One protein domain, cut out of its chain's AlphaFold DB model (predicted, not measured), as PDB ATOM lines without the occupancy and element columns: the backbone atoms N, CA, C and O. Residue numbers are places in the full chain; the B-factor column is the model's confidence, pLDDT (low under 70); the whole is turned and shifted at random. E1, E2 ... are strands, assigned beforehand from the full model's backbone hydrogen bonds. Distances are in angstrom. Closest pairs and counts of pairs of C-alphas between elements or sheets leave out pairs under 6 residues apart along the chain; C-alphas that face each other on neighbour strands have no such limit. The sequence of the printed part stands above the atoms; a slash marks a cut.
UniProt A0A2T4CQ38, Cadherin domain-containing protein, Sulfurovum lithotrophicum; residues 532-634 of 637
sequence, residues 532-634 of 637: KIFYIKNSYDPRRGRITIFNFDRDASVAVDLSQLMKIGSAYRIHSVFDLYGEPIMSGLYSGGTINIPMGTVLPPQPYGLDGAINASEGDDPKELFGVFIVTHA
ATOM      1  N   LYS A 532     -27.895  34.304 -30.783       97.19
ATOM      2  CA  LYS A 532     -28.449  33.172 -31.533       97.19
ATOM      3  C   LYS A 532     -29.318  33.706 -32.664       97.19
ATOM      4  O   LYS A 532     -30.264  34.445 -32.421       97.19
ATOM      5  N   ILE A 533     -28.989  33.319 -33.895       98.38
ATOM      6  CA  ILE A 533     -29.665  33.792 -35.106       98.38
ATOM      7  C   ILE A 533     -30.263  32.590 -35.837       98.38
ATOM      8  O   ILE A 533     -29.585  31.574 -36.022       98.38
ATOM      9  N   PHE A 534     -31.520  32.714 -36.246       98.38
ATOM     10  CA  PHE A 534     -32.235  31.735 -37.060       98.38
ATOM     11  C   PHE A 534     -32.572  32.346 -38.417       98.38
ATOM     12  O   PHE A 534     -33.010  33.492 -38.479       98.38
ATOM     13  N   TYR A 535     -32.398  31.563 -39.482       97.88
ATOM     14  CA  TYR A 535     -32.688  31.951 -40.861       97.88
ATOM     15  C   TYR A 535     -33.710  30.982 -41.435       97.88
ATOM     16  O   TYR A 535     -33.457  29.778 -41.484       97.88
ATOM     17  N   ILE A 536     -34.860  31.490 -41.870       97.12
ATOM     18  CA  ILE A 536     -35.923  30.654 -42.430       97.12
ATOM     19  C   ILE A 536     -36.345  31.224 -43.779       97.12
ATOM     20  O   ILE A 536     -36.781  32.370 -43.878       97.12
ATOM     21  N   LYS A 537     -36.199  30.420 -44.834       95.38
ATOM     22  CA  LYS A 537     -36.711  30.753 -46.169       95.38
ATOM     23  C   LYS A 537     -38.213  30.527 -46.219       95.38
ATOM     24  O   LYS A 537     -38.720  29.585 -45.614       95.38
ATOM     25  N   ASN A 538     -38.915  31.352 -46.983       95.00
ATOM     26  CA  ASN A 538     -40.312  31.108 -47.283       95.00
ATOM     27  C   ASN A 538     -40.432  30.140 -48.474       95.00
ATOM     28  O   ASN A 538     -39.926  30.396 -49.563       95.00
ATOM     29  N   SER A 539     -41.092  29.002 -48.259       94.75
ATOM     30  CA  SER A 539     -41.255  27.951 -49.272       94.75
ATOM     31  C   SER A 539     -42.284  28.304 -50.346       94.75
ATOM     32  O   SER A 539     -42.223  27.757 -51.443       94.75
ATOM     33  N   TYR A 540     -43.223  29.201 -50.035       92.88
ATOM     34  CA  TYR A 540     -44.262  29.661 -50.958       92.88
ATOM     35  C   TYR A 540     -43.897  30.970 -51.662       92.88
ATOM     36  O   TYR A 540     -44.566  31.366 -52.615       92.88
ATOM     37  N   ASP A 541     -42.829  31.630 -51.219       89.81
ATOM     38  CA  ASP A 541     -42.310  32.838 -51.831       89.81
ATOM     39  C   ASP A 541     -40.772  32.882 -51.762       89.81
ATOM     40  O   ASP A 541     -40.197  33.242 -50.733       89.81
ATOM     41  N   PRO A 542     -40.074  32.577 -52.868       87.88
ATOM     42  CA  PRO A 542     -38.616  32.549 -52.896       87.88
ATOM     43  C   PRO A 542     -37.965  33.932 -52.744       87.88
ATOM     44  O   PRO A 542     -36.738  33.998 -52.717       87.88
ATOM     45  N   ARG A 543     -38.740  35.026 -52.696       88.88
ATOM     46  CA  ARG A 543     -38.248  36.394 -52.457       88.88
ATOM     47  C   ARG A 543     -38.345  36.830 -51.001       88.88
ATOM     48  O   ARG A 543     -37.933  37.948 -50.689       88.88
ATOM     49  N   ARG A 544     -38.858  35.967 -50.120       91.06
ATOM     50  CA  ARG A 544     -39.072  36.262 -48.705       91.06
ATOM     51  C   ARG A 544     -38.316  35.295 -47.798       91.06
ATOM     52  O   ARG A 544     -38.329  34.077 -47.973       91.06
ATOM     53  N   GLY A 545     -37.714  35.849 -46.754       94.94
ATOM     54  CA  GLY A 545     -37.146  35.109 -45.635       94.94
ATOM     55  C   GLY A 545     -37.453  35.779 -44.299       94.94
ATOM     56  O   GLY A 545     -37.893  36.927 -44.245       94.94
ATOM     57  N   ARG A 546     -37.206  35.051 -43.213       96.88
ATOM     58  CA  ARG A 546     -37.306  35.536 -41.839       96.88
ATOM     59  C   ARG A 546     -35.974  35.366 -41.129       96.88
ATOM     60  O   ARG A 546     -35.307  34.341 -41.292       96.88
ATOM     61  N   ILE A 547     -35.635  36.356 -40.312       98.56
ATOM     62  CA  ILE A 547     -34.527  36.290 -39.367       98.56
ATOM     63  C   ILE A 547     -35.073  36.495 -37.960       98.56
ATOM     64  O   ILE A 547     -35.763  37.477 -37.708       98.56
ATOM     65  N   THR A 548     -34.746  35.579 -37.052       98.75
ATOM     66  CA  THR A 548     -35.043  35.710 -35.616       98.75
ATOM     67  C   THR A 548     -33.723  35.817 -34.865       98.75
ATOM     68  O   THR A 548     -32.857  34.952 -35.024       98.75
ATOM     69  N   ILE A 549     -33.556  36.871 -34.068       98.62
ATOM     70  CA  ILE A 549     -32.317  37.189 -33.356       98.62
ATOM     71  C   ILE A 549     -32.593  37.233 -31.855       98.62
ATOM     72  O   ILE A 549     -33.381  38.051 -31.395       98.62
ATOM     73  N   PHE A 550     -31.886  36.395 -31.101       98.38
ATOM     74  CA  PHE A 550     -31.700  36.533 -29.658       98.38
ATOM     75  C   PHE A 550     -30.325  37.168 -29.424       98.38
ATOM     76  O   PHE A 550     -29.313  36.619 -29.865       98.38
ATOM     77  N   ASN A 551     -30.288  38.325 -28.773       97.88
ATOM     78  CA  ASN A 551     -29.123  39.190 -28.602       97.88
ATOM     79  C   ASN A 551     -28.902  39.490 -27.113       97.88
ATOM     80  O   ASN A 551     -29.160  40.590 -26.628       97.88
ATOM     81  N   PHE A 552     -28.412  38.492 -26.378       96.62
ATOM     82  CA  PHE A 552     -28.207  38.587 -24.930       96.62
ATOM     83  C   PHE A 552     -27.139  39.625 -24.546       96.62
ATOM     84  O   PHE A 552     -27.159  40.140 -23.431       96.62
ATOM     85  N   ASP A 553     -26.256  39.991 -25.484       96.56
ATOM     86  CA  ASP A 553     -25.284  41.082 -25.319       96.56
ATOM     87  C   ASP A 553     -25.927  42.481 -25.316       96.56
ATOM     88  O   ASP A 553     -25.289  43.439 -24.885       96.56
ATOM     89  N   ARG A 554     -27.181  42.614 -25.782       96.00
ATOM     90  CA  ARG A 554     -27.884  43.899 -25.977       96.00
ATOM     91  C   ARG A 554     -27.122  44.879 -26.872       96.00
ATOM     92  O   ARG A 554     -27.207  46.093 -26.698       96.00
ATOM     93  N   ASP A 555     -26.382  44.356 -27.846       97.88
ATOM     94  CA  ASP A 555     -25.730  45.201 -28.840       97.88
ATOM     95  C   ASP A 555     -26.782  45.969 -29.649       97.88
ATOM     96  O   ASP A 555     -27.770  45.386 -30.095       97.88
ATOM     97  N   ALA A 556     -26.532  47.253 -29.919       97.44
ATOM     98  CA  ALA A 556     -27.423  48.095 -30.725       97.44
ATOM     99  C   ALA A 556     -27.593  47.597 -32.177       97.44
ATOM    100  O   ALA A 556     -28.519  47.999 -32.881       97.44
ATOM    101  N   SER A 557     -26.694  46.728 -32.647       98.00
ATOM    102  CA  SER A 557     -26.810  46.061 -33.942       98.00
ATOM    103  C   SER A 557     -26.153  44.686 -33.919       98.00
ATOM    104  O   SER A 557     -25.139  44.501 -33.246       98.00
ATOM    105  N   VAL A 558     -26.673  43.748 -34.710       98.44
ATOM    106  CA  VAL A 558     -26.167  42.372 -34.794       98.44
ATOM    107  C   VAL A 558     -25.667  42.055 -36.199       98.44
ATOM    108  O   VAL A 558     -26.371  42.281 -37.180       98.44
ATOM    109  N   ALA A 559     -24.460  41.491 -36.290       98.12
ATOM    110  CA  ALA A 559     -23.894  40.991 -37.539       98.12
ATOM    111  C   ALA A 559     -24.615  39.710 -37.997       98.12
ATOM    112  O   ALA A 559     -24.636  38.706 -37.282       98.12
ATOM    113  N   VAL A 560     -25.181  39.740 -39.202       97.44
ATOM    114  CA  VAL A 560     -26.048  38.703 -39.776       97.44
ATOM    115  C   VAL A 560     -25.590  38.364 -41.192       97.44
ATOM    116  O   VAL A 560     -25.349  39.259 -41.999       97.44
ATOM    117  N   ASP A 561     -25.483  37.074 -41.511       95.56
ATOM    118  CA  ASP A 561     -25.091  36.579 -42.836       95.56
ATOM    119  C   ASP A 561     -26.334  36.238 -43.670       95.56
ATOM    120  O   ASP A 561     -27.030  35.253 -43.415       95.56
ATOM    121  N   LEU A 562     -26.607  37.039 -44.702       95.81
ATOM    122  CA  LEU A 562     -27.771  36.845 -45.570       95.81
ATOM    123  C   LEU A 562     -27.582  35.757 -46.637       95.81
ATOM    124  O   LEU A 562     -28.529  35.477 -47.374       95.81
ATOM    125  N   SER A 563     -26.415  35.107 -46.727       95.12
ATOM    126  CA  SER A 563     -26.150  34.051 -47.722       95.12
ATOM    127  C   SER A 563     -27.105  32.861 -47.599       95.12
ATOM    128  O   SER A 563     -27.371  32.163 -48.581       95.12
ATOM    129  N   GLN A 564     -27.671  32.649 -46.406       92.88
ATOM    130  CA  GLN A 564     -28.683  31.624 -46.176       92.88
ATOM    131  C   GLN A 564     -30.055  31.994 -46.734       92.88
ATOM    132  O   GLN A 564     -30.854  31.091 -46.938       92.88
ATOM    133  N   LEU A 565     -30.346  33.269 -46.995       94.25
ATOM    134  CA  LEU A 565     -31.645  33.717 -47.506       94.25
ATOM    135  C   LEU A 565     -31.586  34.105 -48.983       94.25
ATOM    136  O   LEU A 565     -32.508  33.782 -49.723       94.25
ATOM    137  N   MET A 566     -30.492  34.723 -49.427       92.06
ATOM    138  CA  MET A 566     -30.361  35.268 -50.780       92.06
ATOM    139  C   MET A 566     -28.942  35.120 -51.337       92.06
ATOM    140  O   MET A 566     -27.985  34.849 -50.612       92.06
ATOM    141  N   LYS A 567     -28.788  35.326 -52.648       92.56
ATOM    142  CA  LYS A 567     -27.479  35.294 -53.320       92.56
ATOM    143  C   LYS A 567     -26.840  36.684 -53.374       92.56
ATOM    144  O   LYS A 567     -27.543  37.698 -53.365       92.56
ATOM    145  N   ILE A 568     -25.512  36.718 -53.504       94.00
ATOM    146  CA  ILE A 568     -24.742  37.944 -53.774       94.00
ATOM    147  C   ILE A 568     -25.289  38.634 -55.033       94.00
ATOM    148  O   ILE A 568     -25.587  37.977 -56.028       94.00
ATOM    149  N   GLY A 569     -25.411  39.959 -54.977       91.94
ATOM    150  CA  GLY A 569     -25.979  40.803 -56.024       91.94
ATOM    151  C   GLY A 569     -27.482  41.054 -55.892       91.94
ATOM    152  O   GLY A 569     -28.014  41.842 -56.672       91.94
ATOM    153  N   SER A 570     -28.161  40.432 -54.917       90.94
ATOM    154  CA  SER A 570     -29.586  40.678 -54.661       90.94
ATOM    155  C   SER A 570     -29.779  42.031 -53.977       90.94
ATOM    156  O   SER A 570     -29.159  42.301 -52.946       90.94
ATOM    157  N   ALA A 571     -30.684  42.847 -54.508       89.88
ATOM    158  CA  ALA A 571     -31.267  43.961 -53.766       89.88
ATOM    159  C   ALA A 571     -32.109  43.414 -52.607       89.88
ATOM    160  O   ALA A 571     -32.861  42.460 -52.824       89.88
ATOM    161  N   TYR A 572     -32.025  44.009 -51.419       90.75
ATOM    162  CA  TYR A 572     -32.788  43.576 -50.251       90.75
ATOM    163  C   TYR A 572     -33.385  44.737 -49.459       90.75
ATOM    164  O   TYR A 572     -32.885  45.863 -49.485       90.75
ATOM    165  N   ARG A 573     -34.446  44.416 -48.719       91.62
ATOM    166  CA  ARG A 573     -35.052  45.226 -47.664       91.62
ATOM    167  C   ARG A 573     -35.254  44.359 -46.433       91.62
ATOM    168  O   ARG A 573     -35.563  43.174 -46.547       91.62
ATOM    169  N   ILE A 574     -35.097  44.961 -45.266       94.00
ATOM    170  CA  ILE A 574     -35.312  44.335 -43.967       94.00
ATOM    171  C   ILE A 574     -36.295  45.213 -43.215       94.00
ATOM    172  O   ILE A 574     -36.028  46.395 -43.009       94.00
ATOM    173  N   HIS A 575     -37.415  44.624 -42.817       94.25
ATOM    174  CA  HIS A 575     -38.421  45.265 -41.978       94.25
ATOM    175  C   HIS A 575     -38.439  44.572 -40.622       94.25
ATOM    176  O   HIS A 575     -38.274  43.349 -40.544       94.25
ATOM    177  N   SER A 576     -38.641  45.348 -39.561       95.69
ATOM    178  CA  SER A 576     -39.056  44.779 -38.280       95.69
ATOM    179  C   SER A 576     -40.481  44.253 -38.424       95.69
ATOM    180  O   SER A 576     -41.293  44.869 -39.108       95.69
ATOM    181  N   VAL A 577     -40.825  43.152 -37.754       96.06
ATOM    182  CA  VAL A 577     -42.230  42.693 -37.715       96.06
ATOM    183  C   VAL A 577     -43.163  43.666 -36.987       96.06
ATOM    184  O   VAL A 577     -44.374  43.505 -37.070       96.06
ATOM    185  N   PHE A 578     -42.611  44.662 -36.288       94.50
ATOM    186  CA  PHE A 578     -43.369  45.734 -35.638       94.50
ATOM    187  C   PHE A 578     -43.815  46.849 -36.582       94.50
ATOM    188  O   PHE A 578     -44.756  47.561 -36.257       94.50
ATOM    189  N   ASP A 579     -43.158  46.997 -37.731       89.88
ATOM    190  CA  ASP A 579     -43.514  47.997 -38.733       89.88
ATOM    191  C   ASP A 579     -43.230  47.424 -40.120       89.88
ATOM    192  O   ASP A 579     -42.136  47.561 -40.678       89.88
ATOM    193  N   LEU A 580     -44.209  46.678 -40.632       86.75
ATOM    194  CA  LEU A 580     -44.100  46.042 -41.937       86.75
ATOM    195  C   LEU A 580     -44.282  47.052 -43.061       86.75
ATOM    196  O   LEU A 580     -43.585  46.943 -44.057       86.75
ATOM    197  N   TYR A 581     -45.189  48.016 -42.904       81.75
ATOM    198  CA  TYR A 581     -45.609  48.908 -43.987       81.75
ATOM    199  C   TYR A 581     -44.941  50.291 -43.970       81.75
ATOM    200  O   TYR A 581     -45.192  51.111 -44.858       81.75
ATOM    201  N   GLY A 582     -44.107  50.566 -42.970       79.44
ATOM    202  CA  GLY A 582     -43.246  51.738 -42.916       79.44
ATOM    203  C   GLY A 582     -41.977  51.605 -43.760       79.44
ATOM    204  O   GLY A 582     -41.887  50.852 -44.732       79.44
ATOM    205  N   GLU A 583     -40.967  52.399 -43.410       82.69
ATOM    206  CA  GLU A 583     -39.665  52.331 -44.073       82.69
ATOM    207  C   GLU A 583     -38.880  51.099 -43.598       82.69
ATOM    208  O   GLU A 583     -38.853  50.804 -42.400       82.69
ATOM    209  N   PRO A 584     -38.166  50.395 -44.496       88.75
ATOM    210  CA  PRO A 584     -37.288  49.320 -44.072       88.75
ATOM    211  C   PRO A 584     -36.210  49.866 -43.134       88.75
ATOM    212  O   PRO A 584     -35.519  50.833 -43.458       88.75
ATOM    213  N   ILE A 585     -35.977  49.177 -42.016       92.62
ATOM    214  CA  ILE A 585     -34.882  49.510 -41.089       92.62
ATOM    215  C   ILE A 585     -33.507  49.406 -41.760       92.62
ATOM    216  O   ILE A 585     -32.526  49.989 -41.301       92.62
ATOM    217  N   MET A 586     -33.427  48.632 -42.845       91.50
ATOM    218  CA  MET A 586     -32.256  48.531 -43.696       91.50
ATOM    219  C   MET A 586     -32.653  48.111 -45.108       91.50
ATOM    220  O   MET A 586     -33.460  47.205 -45.305       91.50
ATOM    221  N   SER A 587     -32.015  48.708 -46.109       91.00
ATOM    222  CA  SER A 587     -32.054  48.228 -47.487       91.00
ATOM    223  C   SER A 587     -30.689  48.386 -48.146       91.00
ATOM    224  O   SER A 587     -29.844  49.154 -47.683       91.00
ATOM    225  N   GLY A 588     -30.440  47.630 -49.212       90.38
ATOM    226  CA  GLY A 588     -29.178  47.724 -49.936       90.38
ATOM    227  C   GLY A 588     -28.972  46.620 -50.961       90.38
ATOM    228  O   GLY A 588     -29.887  45.875 -51.306       90.38
ATOM    229  N   LEU A 589     -27.735  46.522 -51.443       91.81
ATOM    230  CA  LEU A 589     -27.270  45.450 -52.316       91.81
ATOM    231  C   LEU A 589     -26.453  44.460 -51.487       91.81
ATOM    232  O   LEU A 589     -25.488  44.852 -50.830       91.81
ATOM    233  N   TYR A 590     -26.806  43.177 -51.519       94.12
ATOM    234  CA  TYR A 590     -26.051  42.173 -50.780       94.12
ATOM    235  C   TYR A 590     -24.755  41.810 -51.517       94.12
ATOM    236  O   TYR A 590     -24.781  41.122 -52.535       94.12
ATOM    237  N   SER A 591     -23.604  42.249 -51.004       92.75
ATOM    238  CA  SER A 591     -22.277  41.994 -51.592       92.75
ATOM    239  C   SER A 591     -21.570  40.740 -51.053       92.75
ATOM    240  O   SER A 591     -20.424  40.486 -51.420       92.75
ATOM    241  N   GLY A 592     -22.230  39.957 -50.192       92.69
ATOM    242  CA  GLY A 592     -21.617  38.864 -49.432       92.69
ATOM    243  C   GLY A 592     -21.110  39.306 -48.054       92.69
ATOM    244  O   GLY A 592     -20.966  40.499 -47.791       92.69
ATOM    245  N   GLY A 593     -20.834  38.337 -47.179       93.38
ATOM    246  CA  GLY A 593     -20.408  38.588 -45.798       93.38
ATOM    247  C   GLY A 593     -21.575  38.909 -44.863       93.38
ATOM    248  O   GLY A 593     -22.716  38.534 -45.123       93.38
ATOM    249  N   THR A 594     -21.291  39.591 -43.755       96.31
ATOM    250  CA  THR A 594     -22.315  39.989 -42.782       96.31
ATOM    251  C   THR A 594     -22.760  41.434 -42.977       96.31
ATOM    252  O   THR A 594     -21.977  42.298 -43.365       96.31
ATOM    253  N   ILE A 595     -24.015  41.703 -42.638       96.00
ATOM    254  CA  ILE A 595     -24.582  43.046 -42.477       96.00
ATOM    255  C   ILE A 595     -24.966  43.259 -41.010       96.00
ATOM    256  O   ILE A 595     -25.261  42.293 -40.313       96.00
ATOM    257  N   ASN A 596     -24.968  44.500 -40.527       97.31
ATOM    258  CA  ASN A 596     -25.310  44.802 -39.133       97.31
ATOM    259  C   ASN A 596     -26.764  45.261 -39.030       97.31
ATOM    260  O   ASN A 596     -27.049  46.419 -39.307       97.31
ATOM    261  N   ILE A 597     -27.673  44.371 -38.635       97.88
ATOM    262  CA  ILE A 597     -29.093  44.705 -38.458       97.88
ATOM    263  C   ILE A 597     -29.261  45.516 -37.159       97.88
ATOM    264  O   ILE A 597     -28.857  45.011 -36.108       97.88
ATOM    265  N   PRO A 598     -29.825  46.741 -37.199       97.69
ATOM    266  CA  PRO A 598     -30.164  47.506 -36.003       97.69
ATOM    267  C   PRO A 598     -31.197  46.772 -35.144       97.69
ATOM    268  O   PRO A 598     -32.159  46.211 -35.667       97.69
ATOM    269  N   MET A 599     -31.005  46.794 -33.829       97.50
ATOM    270  CA  MET A 599     -31.896  46.167 -32.852       97.50
ATOM    271  C   MET A 599     -32.622  47.242 -32.036       97.50
ATOM    272  O   MET A 599     -32.053  48.297 -31.774       97.50
ATOM    273  N   GLY A 600     -33.871  46.985 -31.632       92.12
ATOM    274  CA  GLY A 600     -34.630  47.881 -30.746       92.12
ATOM    275  C   GLY A 600     -34.982  49.263 -31.320       92.12
ATOM    276  O   GLY A 600     -35.354  50.155 -30.566       92.12
ATOM    277  N   THR A 601     -34.857  49.478 -32.635       91.38
ATOM    278  CA  THR A 601     -35.078  50.798 -33.260       91.38
ATOM    279  C   THR A 601     -36.532  51.091 -33.627       91.38
ATOM    280  O   THR A 601     -36.850  52.229 -33.959       91.38
ATOM    281  N   VAL A 602     -37.396  50.075 -33.622       91.19
ATOM    282  CA  VAL A 602     -38.815  50.180 -33.985       91.19
ATOM    283  C   VAL A 602     -39.641  49.873 -32.748       91.19
ATOM    284  O   VAL A 602     -39.403  48.856 -32.098       91.19
ATOM    285  N   LEU A 603     -40.591  50.750 -32.428       89.38
ATOM    286  CA  LEU A 603     -41.469  50.562 -31.281       89.38
ATOM    287  C   LEU A 603     -42.508  49.465 -31.562       89.38
ATOM    288  O   LEU A 603     -42.980  49.357 -32.693       89.38
ATOM    289  N   PRO A 604     -42.899  48.687 -30.542       91.50
ATOM    290  CA  PRO A 604     -44.014  47.753 -30.635       91.50
ATOM    291  C   PRO A 604     -45.327  48.385 -31.136       91.50
ATOM    292  O   PRO A 604     -45.701  49.452 -30.633       91.50
ATOM    293  N   PRO A 605     -46.079  47.728 -32.045       92.00
ATOM    294  CA  PRO A 605     -47.407  48.186 -32.437       92.00
ATOM    295  C   PRO A 605     -48.387  48.085 -31.264       92.00
ATOM    296  O   PRO A 605     -48.516  47.035 -30.628       92.00
ATOM    297  N   GLN A 606     -49.116  49.170 -31.003       90.81
ATOM    298  CA  GLN A 606     -50.194  49.179 -30.014       90.81
ATOM    299  C   GLN A 606     -51.464  48.547 -30.602       90.81
ATOM    300  O   GLN A 606     -51.701  48.692 -31.802       90.81
ATOM    301  N   PRO A 607     -52.291  47.861 -29.792       92.31
ATOM    302  CA  PRO A 607     -53.609  47.427 -30.227       92.31
ATOM    303  C   PRO A 607     -54.470  48.635 -30.577       92.31
ATOM    304  O   PRO A 607     -54.525  49.606 -29.816       92.31
ATOM    305  N   TYR A 608     -55.174  48.570 -31.700       89.94
ATOM    306  CA  TYR A 608     -55.952  49.699 -32.181       89.94
ATOM    307  C   TYR A 608     -57.053  50.073 -31.176       89.94
ATOM    308  O   TYR A 608     -57.874  49.239 -30.786       89.94
ATOM    309  N   GLY A 609     -57.069  51.333 -30.734       86.38
ATOM    310  CA  GLY A 609     -58.001  51.828 -29.716       86.38
ATOM    311  C   GLY A 609     -57.577  51.591 -28.261       86.38
ATOM    312  O   GLY A 609     -58.354  51.910 -27.360       86.38
ATOM    313  N   LEU A 610     -56.372  51.069 -28.006       87.44
ATOM    314  CA  LEU A 610     -55.841  50.875 -26.654       87.44
ATOM    315  C   LEU A 610     -54.363  51.278 -26.550       87.44
ATOM    316  O   LEU A 610     -53.475  50.453 -26.325       87.44
ATOM    317  N   ASP A 611     -54.110  52.577 -26.701       86.81
ATOM    318  CA  ASP A 611     -52.765  53.146 -26.626       86.81
ATOM    319  C   ASP A 611     -52.103  52.902 -25.264       86.81
ATOM    320  O   ASP A 611     -52.703  53.088 -24.203       86.81
ATOM    321  N   GLY A 612     -50.827  52.518 -25.300       84.38
ATOM    322  CA  GLY A 612     -50.022  52.260 -24.107       84.38
ATOM    323  C   GLY A 612     -50.248  50.886 -23.477       84.38
ATOM    324  O   GLY A 612     -49.674  50.624 -22.422       84.38
ATOM    325  N   ALA A 613     -51.042  50.011 -24.106       87.06
ATOM    326  CA  ALA A 613     -51.211  48.632 -23.658       87.06
ATOM    327  C   ALA A 613     -49.900  47.839 -23.695       87.06
ATOM    328  O   ALA A 613     -49.626  47.081 -22.773       87.06
ATOM    329  N   ILE A 614     -49.079  48.037 -24.732       86.88
ATOM    330  CA  ILE A 614     -47.732  47.467 -24.792       86.88
ATOM    331  C   ILE A 614     -46.770  48.485 -24.189       86.88
ATOM    332  O   ILE A 614     -46.460  49.503 -24.817       86.88
ATOM    333  N   ASN A 615     -46.309  48.219 -22.965       75.62
ATOM    334  CA  ASN A 615     -45.529  49.170 -22.183       75.62
ATOM    335  C   ASN A 615     -44.100  48.674 -21.910       75.62
ATOM    336  O   ASN A 615     -43.859  47.697 -21.201       75.62
ATOM    337  N   ALA A 616     -43.112  49.435 -22.388       62.94
ATOM    338  CA  ALA A 616     -41.698  49.139 -22.177       62.94
ATOM    339  C   ALA A 616     -41.271  49.124 -20.696       62.94
ATOM    340  O   ALA A 616     -40.279  48.473 -20.364       62.94
ATOM    341  N   SER A 617     -41.975  49.824 -19.794       62.53
ATOM    342  CA  SER A 617     -41.684  49.749 -18.352       62.53
ATOM    343  C   SER A 617     -42.145  48.442 -17.706       62.53
ATOM    344  O   SER A 617     -41.714  48.140 -16.596       62.53
ATOM    345  N   GLU A 618     -43.003  47.680 -18.386       65.94
ATOM    346  CA  GLU A 618     -43.569  46.414 -17.905       65.94
ATOM    347  C   GLU A 618     -42.888  45.183 -18.525       65.94
ATOM    348  O   GLU A 618     -43.188  44.056 -18.145       65.94
ATOM    349  N   GLY A 619     -41.899  45.392 -19.405       76.19
ATOM    350  CA  GLY A 619     -41.157  44.312 -20.065       76.19
ATOM    351  C   GLY A 619     -41.807  43.795 -21.351       76.19
ATOM    352  O   GLY A 619     -41.318  42.825 -21.920       76.19
ATOM    353  N   ASP A 620     -42.855  44.460 -21.846       82.19
ATOM    354  CA  ASP A 620     -43.562  44.069 -23.077       82.19
ATOM    355  C   ASP A 620     -42.862  44.544 -24.370       82.19
ATOM    356  O   ASP A 620     -43.293  44.249 -25.488       82.19
ATOM    357  N   ASP A 621     -41.746  45.260 -24.220       89.12
ATOM    358  CA  ASP A 621     -40.845  45.643 -25.303       89.12
ATOM    359  C   ASP A 621     -39.504  44.898 -25.154       89.12
ATOM    360  O   ASP A 621     -38.759  45.167 -24.201       89.12
ATOM    361  N   PRO A 622     -39.158  43.984 -26.085       91.44
ATOM    362  CA  PRO A 622     -37.888  43.264 -26.038       91.44
ATOM    363  C   PRO A 622     -36.667  44.165 -26.287       91.44
ATOM    364  O   PRO A 622     -35.545  43.776 -25.949       91.44
ATOM    365  N   LYS A 623     -36.849  45.359 -26.869       91.75
ATOM    366  CA  LYS A 623     -35.774  46.289 -27.245       91.75
ATOM    367  C   LYS A 623     -34.645  45.591 -28.011       91.75
ATOM    368  O   LYS A 623     -34.883  44.916 -29.009       91.75
ATOM    369  N   GLU A 624     -33.394  45.746 -27.574       95.50
ATOM    370  CA  GLU A 624     -32.238  45.159 -28.241       95.50
ATOM    371  C   GLU A 624     -32.066  43.662 -27.961       95.50
ATOM    372  O   GLU A 624     -31.290  43.021 -28.667       95.50
ATOM    373  N   LEU A 625     -32.751  43.089 -26.960       95.31
ATOM    374  CA  LEU A 625     -32.560  41.686 -26.565       95.31
ATOM    375  C   LEU A 625     -33.075  40.693 -27.601       95.31
ATOM    376  O   LEU A 625     -32.520  39.603 -27.736       95.31
ATOM    377  N   PHE A 626     -34.156  41.033 -28.293       97.31
ATOM    378  CA  PHE A 626     -34.827  40.120 -29.202       97.31
ATOM    379  C   PHE A 626     -35.462  40.881 -30.362       97.31
ATOM    380  O   PHE A 626     -36.047  41.942 -30.177       97.31
ATOM    381  N   GLY A 627     -35.354  40.327 -31.569       97.94
ATOM    382  CA  GLY A 627     -35.948  40.918 -32.761       97.94
ATOM    383  C   GLY A 627     -36.286  39.876 -33.817       97.94
ATOM    384  O   GLY A 627     -35.561  38.893 -34.005       97.94
ATOM    385  N   VAL A 628     -37.389  40.111 -34.524       98.62
ATOM    386  CA  VAL A 628     -37.808  39.319 -35.681       98.62
ATOM    387  C   VAL A 628     -37.923  40.245 -36.876       98.62
ATOM    388  O   VAL A 628     -38.549  41.302 -36.803       98.62
ATOM    389  N   PHE A 629     -37.320  39.835 -37.983       98.25
ATOM    390  CA  PHE A 629     -37.210  40.650 -39.178       98.25
ATOM    391  C   PHE A 629     -37.682  39.875 -40.395       98.25
ATOM    392  O   PHE A 629     -37.325  38.704 -40.578       98.25
ATOM    393  N   ILE A 630     -38.451  40.543 -41.250       96.38
ATOM    394  CA  ILE A 630     -38.781  40.022 -42.570       96.38
ATOM    395  C   ILE A 630     -37.810  40.606 -43.579       96.38
ATOM    396  O   ILE A 630     -37.635  41.820 -43.682       96.38
ATOM    397  N   VAL A 631     -37.187  39.711 -44.332       94.44
ATOM    398  CA  VAL A 631     -36.251  40.048 -45.392       94.44
ATOM    399  C   VAL A 631     -36.943  39.793 -46.719       94.44
ATOM    400  O   VAL A 631     -37.318  38.657 -47.007       94.44
ATOM    401  N   THR A 632     -37.096  40.836 -47.527       90.44
ATOM    402  CA  THR A 632     -37.553  40.722 -48.915       90.44
ATOM    403  C   THR A 632     -36.424  41.085 -49.864       90.44
ATOM    404  O   THR A 632     -35.584  41.935 -49.559       90.44
ATOM    405  N   HIS A 633     -36.359  40.421 -51.015       89.25
ATOM    406  CA  HIS A 633     -35.291  40.655 -51.981       89.25
ATOM    407  C   HIS A 633     -35.743  40.482 -53.433       89.25
ATOM    408  O   HIS A 633     -36.598  39.654 -53.741       89.25
ATOM    409  N   ALA A 634     -35.083  41.181 -54.364       81.31
ATOM    410  CA  ALA A 634     -35.336  41.034 -55.807       81.31
ATOM    411  C   ALA A 634     -35.105  39.592 -56.299       81.31
ATOM    412  O   ALA A 634     -35.728  39.121 -57.256       81.31
TER     413      ALA A 634
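AT A GLANCE: This is residues 532 to 634 of the 637 residues of the protein "Cadherin domain-containing protein" of Sulfurovum lithotrophicum (UniProt A0A2T4CQ38). A twisted, curled sheet of five strands, E1 E2 E7 E4 E5, is faced by a small sheet of two, E3 and E6, in a small, uneven sandwich. A long loop, residues 599 to 625, reaches away from it as far as Gly 609 and makes much of the length. The printed part has 103 residues and seven named strands, E1 to E7 along the chain, with no named helix; both sheets are antiparallel, and the class is all strand, though under half of the residues are in named strands. It is compact, with a radius of gyration of the C-alphas of 14.3 A and spans of 42 by 30 by 22 A.

HOW THE PARTS SIT: Start at the edge strand E1, residues 532 to 537, which forms a hairpin with E2, residues 544 to 551; N 534 and O 548 are 2.9 A apart. Beside E2 find E7, residues 626 to 633, with N 547 and O 629 at 2.9 A. Next comes E4, residues 571 to 576, with N 575 and O 630 at 2.9 A. Its hairpin partner is the other edge strand E5, residues 586 to 589, with N 572 and O 588 at 2.8 A. In the second sheet, E3, residues 557 to 561, pairs with E6, residues 594 to 598; N 560 and O 595 are 2.8 A apart. The facing parts of this sandwich, two sheets face to face, are 8.0 A centre to centre, the strands at 46 degrees.

IN THESE COORDINATES: Find C-alpha 532 at (-28.449, 33.172, -31.533), where E1 begins. E2 runs 22.6 A, and E7 22.8 A to C-alpha 633 at (-35.291, 40.655, -51.981).

THE WHOLE: The C-alphas farthest apart, of Gly 592 and Gly 609, are 43.4 A apart. The printed part has no cut; the link E6 to E7 is long. Look for pLDDT under 70 at residues 616 to 618.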